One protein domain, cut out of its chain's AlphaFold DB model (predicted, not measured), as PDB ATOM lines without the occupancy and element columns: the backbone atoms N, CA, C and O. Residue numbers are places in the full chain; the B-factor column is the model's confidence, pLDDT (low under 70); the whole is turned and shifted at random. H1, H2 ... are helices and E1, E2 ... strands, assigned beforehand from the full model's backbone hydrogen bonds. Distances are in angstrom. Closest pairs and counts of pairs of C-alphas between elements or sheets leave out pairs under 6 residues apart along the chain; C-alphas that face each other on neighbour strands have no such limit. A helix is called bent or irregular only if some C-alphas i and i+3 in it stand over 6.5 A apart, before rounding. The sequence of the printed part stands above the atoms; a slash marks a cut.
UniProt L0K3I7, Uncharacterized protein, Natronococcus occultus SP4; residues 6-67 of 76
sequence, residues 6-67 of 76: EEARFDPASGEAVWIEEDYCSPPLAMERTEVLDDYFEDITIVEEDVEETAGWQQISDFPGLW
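AT A GLANCE: This is residues 6 to 67 of the 76 residues of an uncharacterized protein of Natronococcus occultus SP4 (UniProt L0K3I7). There is little regular structure: a two-strand hairpin, E1 and E2, and a short helix, H2, lie toward one end, and helix H1 lies toward the other, with long loops between them. The printed part has 62 residues, in order E1, E2, H1, H2; the class is mixed, with only 24 residues in named elements. The whole is compact, with a radius of gyration of the C-alphas of 12.0 A, and spans 30 by 25 by 18 A.

IN THESE COORDINATES: E1 is residues 9 to 11, from C-alpha 9 at (221.306, 180.037, 108.420), and E2 is residues 16 to 18. H1, residues 30 to 40, is 14.9 A long and irregular: C-alphas 35 and 38 are 7.6 A apart. H2, residues 53 to 59, is 10.1 A long and ends at C-alpha 59 (225.928, 178.038, 99.050).

HOW THE PARTS SIT: E1 and E2 form an antiparallel hairpin at 137 degrees, with N 9 and O 18 within hydrogen-bond range at 2.8 A. H2 is apart from E1, E2 and H1. Every O i to N i+4 pair is within range in H2; H1 has 3 of 7, and 3 of 8 O i to N i+3 pairs.

THE WHOLE: The farthest C-alphas, Thr 34 and Asp 62, are 31.0 A apart. The printed part has no cut; the links E2 to H1 and H1 to H2 are long. No printed residue is under 70 in pLDDT.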
ATOM      1  N   GLU A   6     212.520 178.149 107.999       93.69
ATOM      2  CA  GLU A   6     212.723 177.018 108.922       93.69
ATOM      3  C   GLU A   6     214.174 176.507 108.881       93.69
ATOM      4  O   GLU A   6     214.743 176.124 109.905       93.69
ATOM      5  N   GLU A   7     214.796 176.576 107.705       95.50
ATOM      6  CA  GLU A   7     216.185 176.217 107.446       95.50
ATOM      7  C   GLU A   7     217.117 177.430 107.324       95.50
ATOM      8  O   GLU A   7     218.267 177.280 106.904       95.50
ATOM      9  N   ALA A   8     216.689 178.616 107.759       96.38
ATOM     10  CA  ALA A   8     217.550 179.790 107.762       96.38
ATOM     11  C   ALA A   8     218.888 179.523 108.474       96.38
ATOM     12  O   ALA A   8     218.989 178.828 109.499       96.38
ATOM     13  N   ARG A   9     219.944 180.088 107.905       97.56
ATOM     14  CA  ARG A   9     221.306 180.037 108.420       97.56
ATOM     15  C   ARG A   9     221.711 181.409 108.949       97.56
ATOM     16  O   ARG A   9     221.110 182.415 108.597       97.56
ATOM     17  N   PHE A  10     222.701 181.436 109.829       96.81
ATOM     18  CA  PHE A  10     223.255 182.653 110.408       96.81
ATOM     19  C   PHE A  10     224.640 182.901 109.821       96.81
ATOM     20  O   PHE A  10     225.534 182.078 110.025       96.81
ATOM     21  N   ASP A  11     224.824 184.014 109.118       95.81
ATOM     22  CA  ASP A  11     226.140 184.418 108.634       95.81
ATOM     23  C   ASP A  11     226.905 185.135 109.765       95.81
ATOM     24  O   ASP A  11     226.543 186.247 110.151       95.81
ATOM     25  N   PRO A  12     227.983 184.545 110.320       93.69
ATOM     26  CA  PRO A  12     228.747 185.172 111.395       93.69
ATOM     27  C   PRO A  12     229.553 186.400 110.945       93.69
ATOM     28  O   PRO A  12     230.054 187.128 111.803       93.69
ATOM     29  N   ALA A  13     229.739 186.616 109.638       94.75
ATOM     30  CA  ALA A  13     230.477 187.759 109.113       94.75
ATOM     31  C   ALA A  13     229.616 189.027 109.068       94.75
ATOM     32  O   ALA A  13     230.097 190.091 109.464       94.75
ATOM     33  N   SER A  14     228.365 188.921 108.611       93.69
ATOM     34  CA  SER A  14     227.411 190.039 108.603       93.69
ATOM     35  C   SER A  14     226.605 190.146 109.899       93.69
ATOM     36  O   SER A  14     226.230 191.245 110.300       93.69
ATOM     37  N   GLY A  15     226.388 189.023 110.590       93.50
ATOM     38  CA  GLY A  15     225.469 188.926 111.721       93.50
ATOM     39  C   GLY A  15     224.002 188.793 111.303       93.50
ATOM     40  O   GLY A  15     223.121 189.046 112.122       93.50
ATOM     41  N   GLU A  16     223.730 188.422 110.050       94.81
ATOM     42  CA  GLU A  16     222.383 188.365 109.477       94.81
ATOM     43  C   GLU A  16     221.881 186.925 109.296       94.81
ATOM     44  O   GLU A  16     222.649 185.959 109.226       94.81
ATOM     45  N   ALA A  17     220.559 186.784 109.210       96.56
ATOM     46  CA  ALA A  17     219.914 185.548 108.793       96.56
ATOM     47  C   ALA A  17     219.868 185.461 107.260       96.56
ATOM     48  O   ALA A  17     219.528 186.435 106.593       96.56
ATOM     49  N   VAL A  18     220.153 184.281 106.713       96.88
ATOM     50  CA  VAL A  18     220.153 184.008 105.269       96.88
ATOM     51  C   VAL A  18     219.342 182.745 104.990       96.88
ATOM     52  O   VAL A  18     219.506 181.734 105.677       96.88
ATOM     53  N   TRP A  19     218.466 182.780 103.990       96.19
ATOM     54  CA  TRP A  19     217.649 181.640 103.571       96.19
ATOM     55  C   TRP A  19     217.364 181.689 102.067       96.19
ATOM     56  O   TRP A  19     217.562 182.722 101.430       96.19
ATOM     57  N   ILE A  20     216.914 180.563 101.509       95.69
ATOM     58  CA  ILE A  20     216.451 180.464 100.121       95.69
ATOM     59  C   ILE A  20     214.925 180.426 100.122       95.69
ATOM     60  O   ILE A  20     214.328 179.658 100.879       95.69
ATOM     61  N   GLU A  21     214.311 181.235  99.264       93.44
ATOM     62  CA  GLU A  21     212.860 181.323  99.115       93.44
ATOM     63  C   GLU A  21     212.427 180.781  97.747       93.44
ATOM     64  O   GLU A  21     213.014 181.121  96.720       93.44
ATOM     65  N   GLU A  22     211.387 179.946  97.733       90.44
ATOM     66  CA  GLU A  22     210.703 179.575  96.493       90.44
ATOM     67  C   GLU A  22     209.743 180.704  96.114       90.44
ATOM     68  O   GLU A  22     208.675 180.827  96.709       90.44
ATOM     69  N   ASP A  23     210.102 181.504  95.114       90.31
ATOM     70  CA  ASP A  23     209.293 182.633  94.668       90.31
ATOM     71  C   ASP A  23     209.047 182.595  93.154       90.31
ATOM     72  O   ASP A  23     209.908 182.224  92.356       90.31
ATOM     73  N   TYR A  24     207.833 182.980  92.760       88.81
ATOM     74  CA  TYR A  24     207.386 183.062  91.367       88.81
ATOM     75  C   TYR A  24     206.978 184.489  90.972       88.81
ATOM     76  O   TYR A  24     206.361 184.695  89.919       88.81
ATOM     77  N   CYS A  25     207.273 185.474  91.819       91.19
ATOM     78  CA  CYS A  25     206.987 186.879  91.590       91.19
ATOM     79  C   CYS A  25     208.098 187.577  90.792       91.19
ATOM     80  O   CYS A  25     209.231 187.125  90.659       91.19
ATOM     81  N   SER A  26     207.757 188.732  90.224       90.75
ATOM     82  CA  SER A  26     208.725 189.676  89.664       90.75
ATOM     83  C   SER A  26     208.192 191.094  89.915       90.75
ATOM     84  O   SER A  26     207.182 191.462  89.302       90.75
ATOM     85  N   PRO A  27     208.805 191.896  90.811       90.50
ATOM     86  CA  PRO A  27     210.066 191.643  91.527       90.50
ATOM     87  C   PRO A  27     209.951 190.540  92.598       90.50
ATOM     88  O   PRO A  27     208.825 190.223  92.995       90.50
ATOM     89  N   PRO A  28     211.078 189.975  93.070       91.44
ATOM     90  CA  PRO A  28     211.040 188.902  94.049       91.44
ATOM     91  C   PRO A  28     210.414 189.299  95.385       91.44
ATOM     92  O   PRO A  28     210.516 190.450  95.820       91.44
ATOM     93  N   LEU A  29     209.799 188.324  96.047       92.19
ATOM     94  CA  LEU A  29     209.097 188.423  97.327       92.19
ATOM     95  C   LEU A  29     207.918 189.404  97.335       92.19
ATOM     96  O   LEU A  29     207.494 189.844  98.403       92.19
ATOM     97  N   ALA A  30     207.401 189.826  96.174       93.75
ATOM     98  CA  ALA A  30     206.389 190.884  96.121       93.75
ATOM     99  C   ALA A  30     205.124 190.540  96.931       93.75
ATOM    100  O   ALA A  30     204.531 191.424  97.557       93.75
ATOM    101  N   MET A  31     204.715 189.270  96.924       91.88
ATOM    102  CA  MET A  31     203.532 188.812  97.651       91.88
ATOM    103  C   MET A  31     203.841 188.613  99.133       91.88
ATOM    104  O   MET A  31     203.125 189.122  99.990       91.88
ATOM    105  N   GLU A  32     204.942 187.935  99.429       91.06
ATOM    106  CA  GLU A  32     205.401 187.602 100.772       91.06
ATOM    107  C   GLU A  32     205.660 188.873 101.584       91.06
ATOM    108  O   GLU A  32     205.253 188.948 102.740       91.06
ATOM    109  N   ARG A  33     206.263 189.901 100.971       93.62
ATOM    110  CA  ARG A  33     206.460 191.224 101.581       93.62
ATOM    111  C   ARG A  33     205.161 191.927 101.911       93.62
ATOM    112  O   ARG A  33     204.997 192.359 103.045       93.62
ATOM    113  N   THR A  34     204.243 191.994 100.948       91.06
ATOM    114  CA  THR A  34     202.960 192.691 101.120       91.06
ATOM    115  C   THR A  34     202.111 192.064 102.226       91.06
ATOM    116  O   THR A  34     201.400 192.779 102.929       91.06
ATOM    117  N   GLU A  35     202.166 190.739 102.368       90.50
ATOM    118  CA  GLU A  35     201.268 190.006 103.262       90.50
ATOM    119  C   GLU A  35     201.880 189.684 104.633       90.50
ATOM    120  O   GLU A  35     201.132 189.552 105.601       90.50
ATOM    121  N   VAL A  36     203.204 189.484 104.729       91.44
ATOM    122  CA  VAL A  36     203.843 188.979 105.958       91.44
ATOM    123  C   VAL A  36     205.201 189.612 106.245       91.44
ATOM    124  O   VAL A  36     205.423 190.071 107.358       91.44
ATOM    125  N   LEU A  37     206.155 189.593 105.312       93.81
ATOM    126  CA  LEU A  37     207.556 189.851 105.662       93.81
ATOM    127  C   LEU A  37     207.791 191.287 106.150       93.81
ATOM    128  O   LEU A  37     208.519 191.471 107.122       93.81
ATOM    129  N   ASP A  38     207.135 192.282 105.554       94.62
ATOM    130  CA  ASP A  38     207.315 193.678 105.970       94.62
ATOM    131  C   ASP A  38     206.697 193.966 107.365       94.62
ATOM    132  O   ASP A  38     207.029 194.978 107.983       94.62
ATOM    133  N   ASP A  39     205.854 193.071 107.906       95.31
ATOM    134  CA  ASP A  39     205.306 193.189 109.269       95.31
ATOM    135  C   ASP A  39     206.273 192.672 110.354       95.31
ATOM    136  O   ASP A  39     206.176 193.080 111.515       95.31
ATOM    137  N   TYR A  40     207.183 191.753 110.005       93.81
ATOM    138  CA  TYR A  40     208.063 191.066 110.967       93.81
ATOM    139  C   TYR A  40     209.544 191.413 110.819       93.81
ATOM    140  O   TYR A  40     210.312 191.170 111.753       93.81
ATOM    141  N   PHE A  41     209.955 191.965 109.679       94.12
ATOM    142  CA  PHE A  41     211.345 192.295 109.401       94.12
ATOM    143  C   PHE A  41     211.497 193.788 109.125       94.12
ATOM    144  O   PHE A  41     210.777 194.362 108.314       94.12
ATOM    145  N   GLU A  42     212.471 194.412 109.790       91.94
ATOM    146  CA  GLU A  42     212.818 195.818 109.547       91.94
ATOM    147  C   GLU A  42     213.642 195.977 108.262       91.94
ATOM    148  O   GLU A  42     213.446 196.936 107.519       91.94
ATOM    149  N   ASP A  43     214.511 195.004 107.972       93.25
ATOM    150  CA  ASP A  43     215.390 194.990 106.808       93.25
ATOM    151  C   ASP A  43     215.404 193.598 106.158       93.25
ATOM    152  O   ASP A  43     215.660 192.583 106.807       93.25
ATOM    153  N   ILE A  44     215.144 193.557 104.847       94.31
ATOM    154  CA  ILE A  44     215.301 192.368 103.998       94.31
ATOM    155  C   ILE A  44     215.982 192.804 102.708       94.31
ATOM    156  O   ILE A  44     215.500 193.714 102.028       94.31
ATOM    157  N   THR A  45     217.044 192.097 102.330       94.75
ATOM    158  CA  THR A  45     217.783 192.330 101.086       94.75
ATOM    159  C   THR A  45     217.753 191.084 100.213       94.75
ATOM    160  O   THR A  45     217.987 189.979 100.694       94.75
ATOM    161  N   ILE A  46     217.492 191.265  98.917       94.75
ATOM    162  CA  ILE A  46     217.666 190.201  97.925       94.75
ATOM    163  C   ILE A  46     219.144 190.164  97.535       94.75
ATOM    164  O   ILE A  46     219.656 191.128  96.967       94.75
ATOM    165  N   VAL A  47     219.834 189.081  97.891       93.38
ATOM    166  CA  VAL A  47     221.273 188.915  97.622       93.38
ATOM    167  C   VAL A  47     221.512 188.370  96.213       93.38
ATOM    168  O   VAL A  47     222.418 188.833  95.522       93.38
ATOM    169  N   GLU A  48     220.680 187.425  95.774       93.75
ATOM    170  CA  GLU A  48     220.724 186.829  94.441       93.75
ATOM    171  C   GLU A  48     219.297 186.462  93.999       93.75
ATOM    172  O   GLU A  48     218.524 185.903  94.777       93.75
ATOM    173  N   GLU A  49     218.941 186.823  92.765       92.81
ATOM    174  CA  GLU A  49     217.662 186.484  92.123       92.81
ATOM    175  C   GLU A  49     217.841 185.229  91.246       92.81
ATOM    176  O   GLU A  49     218.955 184.927  90.823       92.81
ATOM    177  N   ASP A  50     216.753 184.513  90.937       91.38
ATOM    178  CA  ASP A  50     216.752 183.364  90.007       91.38
ATOM    179  C   ASP A  50     217.714 182.210  90.380       91.38
ATOM    180  O   ASP A  50     218.296 181.541  89.519       91.38
ATOM    181  N   VAL A  51     217.875 181.949  91.680       91.31
ATOM    182  CA  VAL A  51     218.735 180.873  92.194       91.31
ATOM    183  C   VAL A  51     218.048 179.512  92.059       91.31
ATOM    184  O   VAL A  51     216.887 179.341  92.427       91.31
ATOM    185  N   GLU A  52     218.776 178.503  91.569       94.06
ATOM    186  CA  GLU A  52     218.302 177.115  91.633       94.06
ATOM    187  C   GLU A  52     218.314 176.628  93.084       94.06
ATOM    188  O   GLU A  52     219.321 176.766  93.774       94.06
ATOM    189  N   GLU A  53     217.208 176.035  93.532       91.81
ATOM    190  CA  GLU A  53     216.970 175.659  94.929       91.81
ATOM    191  C   GLU A  53     218.142 174.889  95.561       91.81
ATOM    192  O   GLU A  53     218.676 175.291  96.598       91.81
ATOM    193  N   THR A  54     218.591 173.806  94.924       94.44
ATOM    194  CA  THR A  54     219.663 172.950  95.448       94.44
ATOM    195  C   THR A  54     220.980 173.712  95.544       94.44
ATOM    196  O   THR A  54     221.680 173.617  96.556       94.44
ATOM    197  N   ALA A  55     221.332 174.463  94.501       95.19
ATOM    198  CA  ALA A  55     222.528 175.286  94.465       95.19
ATOM    199  C   ALA A  55     222.488 176.366  95.552       95.19
ATOM    200  O   ALA A  55     223.466 176.511  96.281       95.19
ATOM    201  N   GLY A  56     221.363 177.066  95.717       95.12
ATOM    202  CA  GLY A  56     221.181 178.084  96.751       95.12
ATOM    203  C   GLY A  56     221.415 177.529  98.155       95.12
ATOM    204  O   GLY A  56     222.214 178.074  98.917       95.12
ATOM    205  N   TRP A  57     220.805 176.387  98.482       96.00
ATOM    206  CA  TRP A  57     221.004 175.756  99.790       96.00
ATOM    207  C   TRP A  57     222.440 175.276 100.013       96.00
ATOM    208  O   TRP A  57     222.944 175.355 101.136       96.00
ATOM    209  N   GLN A  58     223.121 174.805  98.964       96.31
ATOM    210  CA  GLN A  58     224.538 174.439  99.041       96.31
ATOM    211  C   GLN A  58     225.442 175.646  99.317       96.31
ATOM    212  O   GLN A  58     226.434 175.493 100.021       96.31
ATOM    213  N   GLN A  59     225.112 176.840  98.813       95.69
ATOM    214  CA  GLN A  59     225.928 178.038  99.050       95.69
ATOM    215  C   GLN A  59     225.993 178.428 100.533       95.69
ATOM    216  O   GLN A  59     227.032 178.890 101.001       95.69
ATOM    217  N   ILE A  60     224.906 178.219 101.278       96.38
ATOM    218  CA  ILE A  60     224.805 178.604 102.693       96.38
ATOM    219  C   ILE A  60     224.958 177.415 103.653       96.38
ATOM    220  O   ILE A  60     224.767 177.563 104.859       96.38
ATOM    221  N   SER A  61     225.306 176.219 103.161       96.44
ATOM    222  CA  SER A  61     225.312 174.998 103.983       96.44
ATOM    223  C   SER A  61     226.341 175.007 105.113       96.44
ATOM    224  O   SER A  61     226.139 174.335 106.124       96.44
ATOM    225  N   ASP A  62     227.428 175.761 104.943       97.00
ATOM    226  CA  ASP A  62     228.520 175.862 105.918       97.00
ATOM    227  C   ASP A  62     228.210 176.840 107.061       97.00
ATOM    228  O   ASP A  62     228.930 176.888 108.065       97.00
ATOM    229  N   PHE A  63     227.129 177.614 106.944       97.50
ATOM    230  CA  PHE A  63     226.703 178.537 107.984       97.50
ATOM    231  C   PHE A  63     225.975 177.807 109.124       97.50
ATOM    232  O   PHE A  63     225.222 176.853 108.893       97.50
ATOM    233  N   PRO A  64     226.158 178.244 110.383       96.62
ATOM    234  CA  PRO A  64     225.377 177.735 111.501       96.62
ATOM    235  C   PRO A  64     223.868 177.898 111.277       96.62
ATOM    236  O   PRO A  64     223.418 178.885 110.709       96.62
ATOM    237  N   GLY A  65     223.060 176.961 111.776       96.50
ATOM    238  CA  GLY A  65     221.600 177.106 111.740       96.50
ATOM    239  C   GLY A  65     221.123 178.241 112.649       96.50
ATOM    240  O   GLY A  65     221.485 178.258 113.828       96.50
ATOM    241  N   LEU A  66     220.283 179.140 112.128       96.06
ATOM    242  CA  LEU A  66     219.813 180.337 112.836       96.06
ATOM    243  C   LEU A  66     219.122 179.986 114.154       96.06
ATOM    244  O   LEU A  66     219.490 180.482 115.216       96.06
ATOM    245  N   TRP A  67     218.147 179.080 114.105       93.75
ATOM    246  CA  TRP A  67     217.324 178.763 115.272       93.75
ATOM    247  C   TRP A  67     218.101 178.076 116.389       93.75
ATOM    248  O   TRP A  67     217.737 178.222 117.549       93.75
TER     249      TRP A  67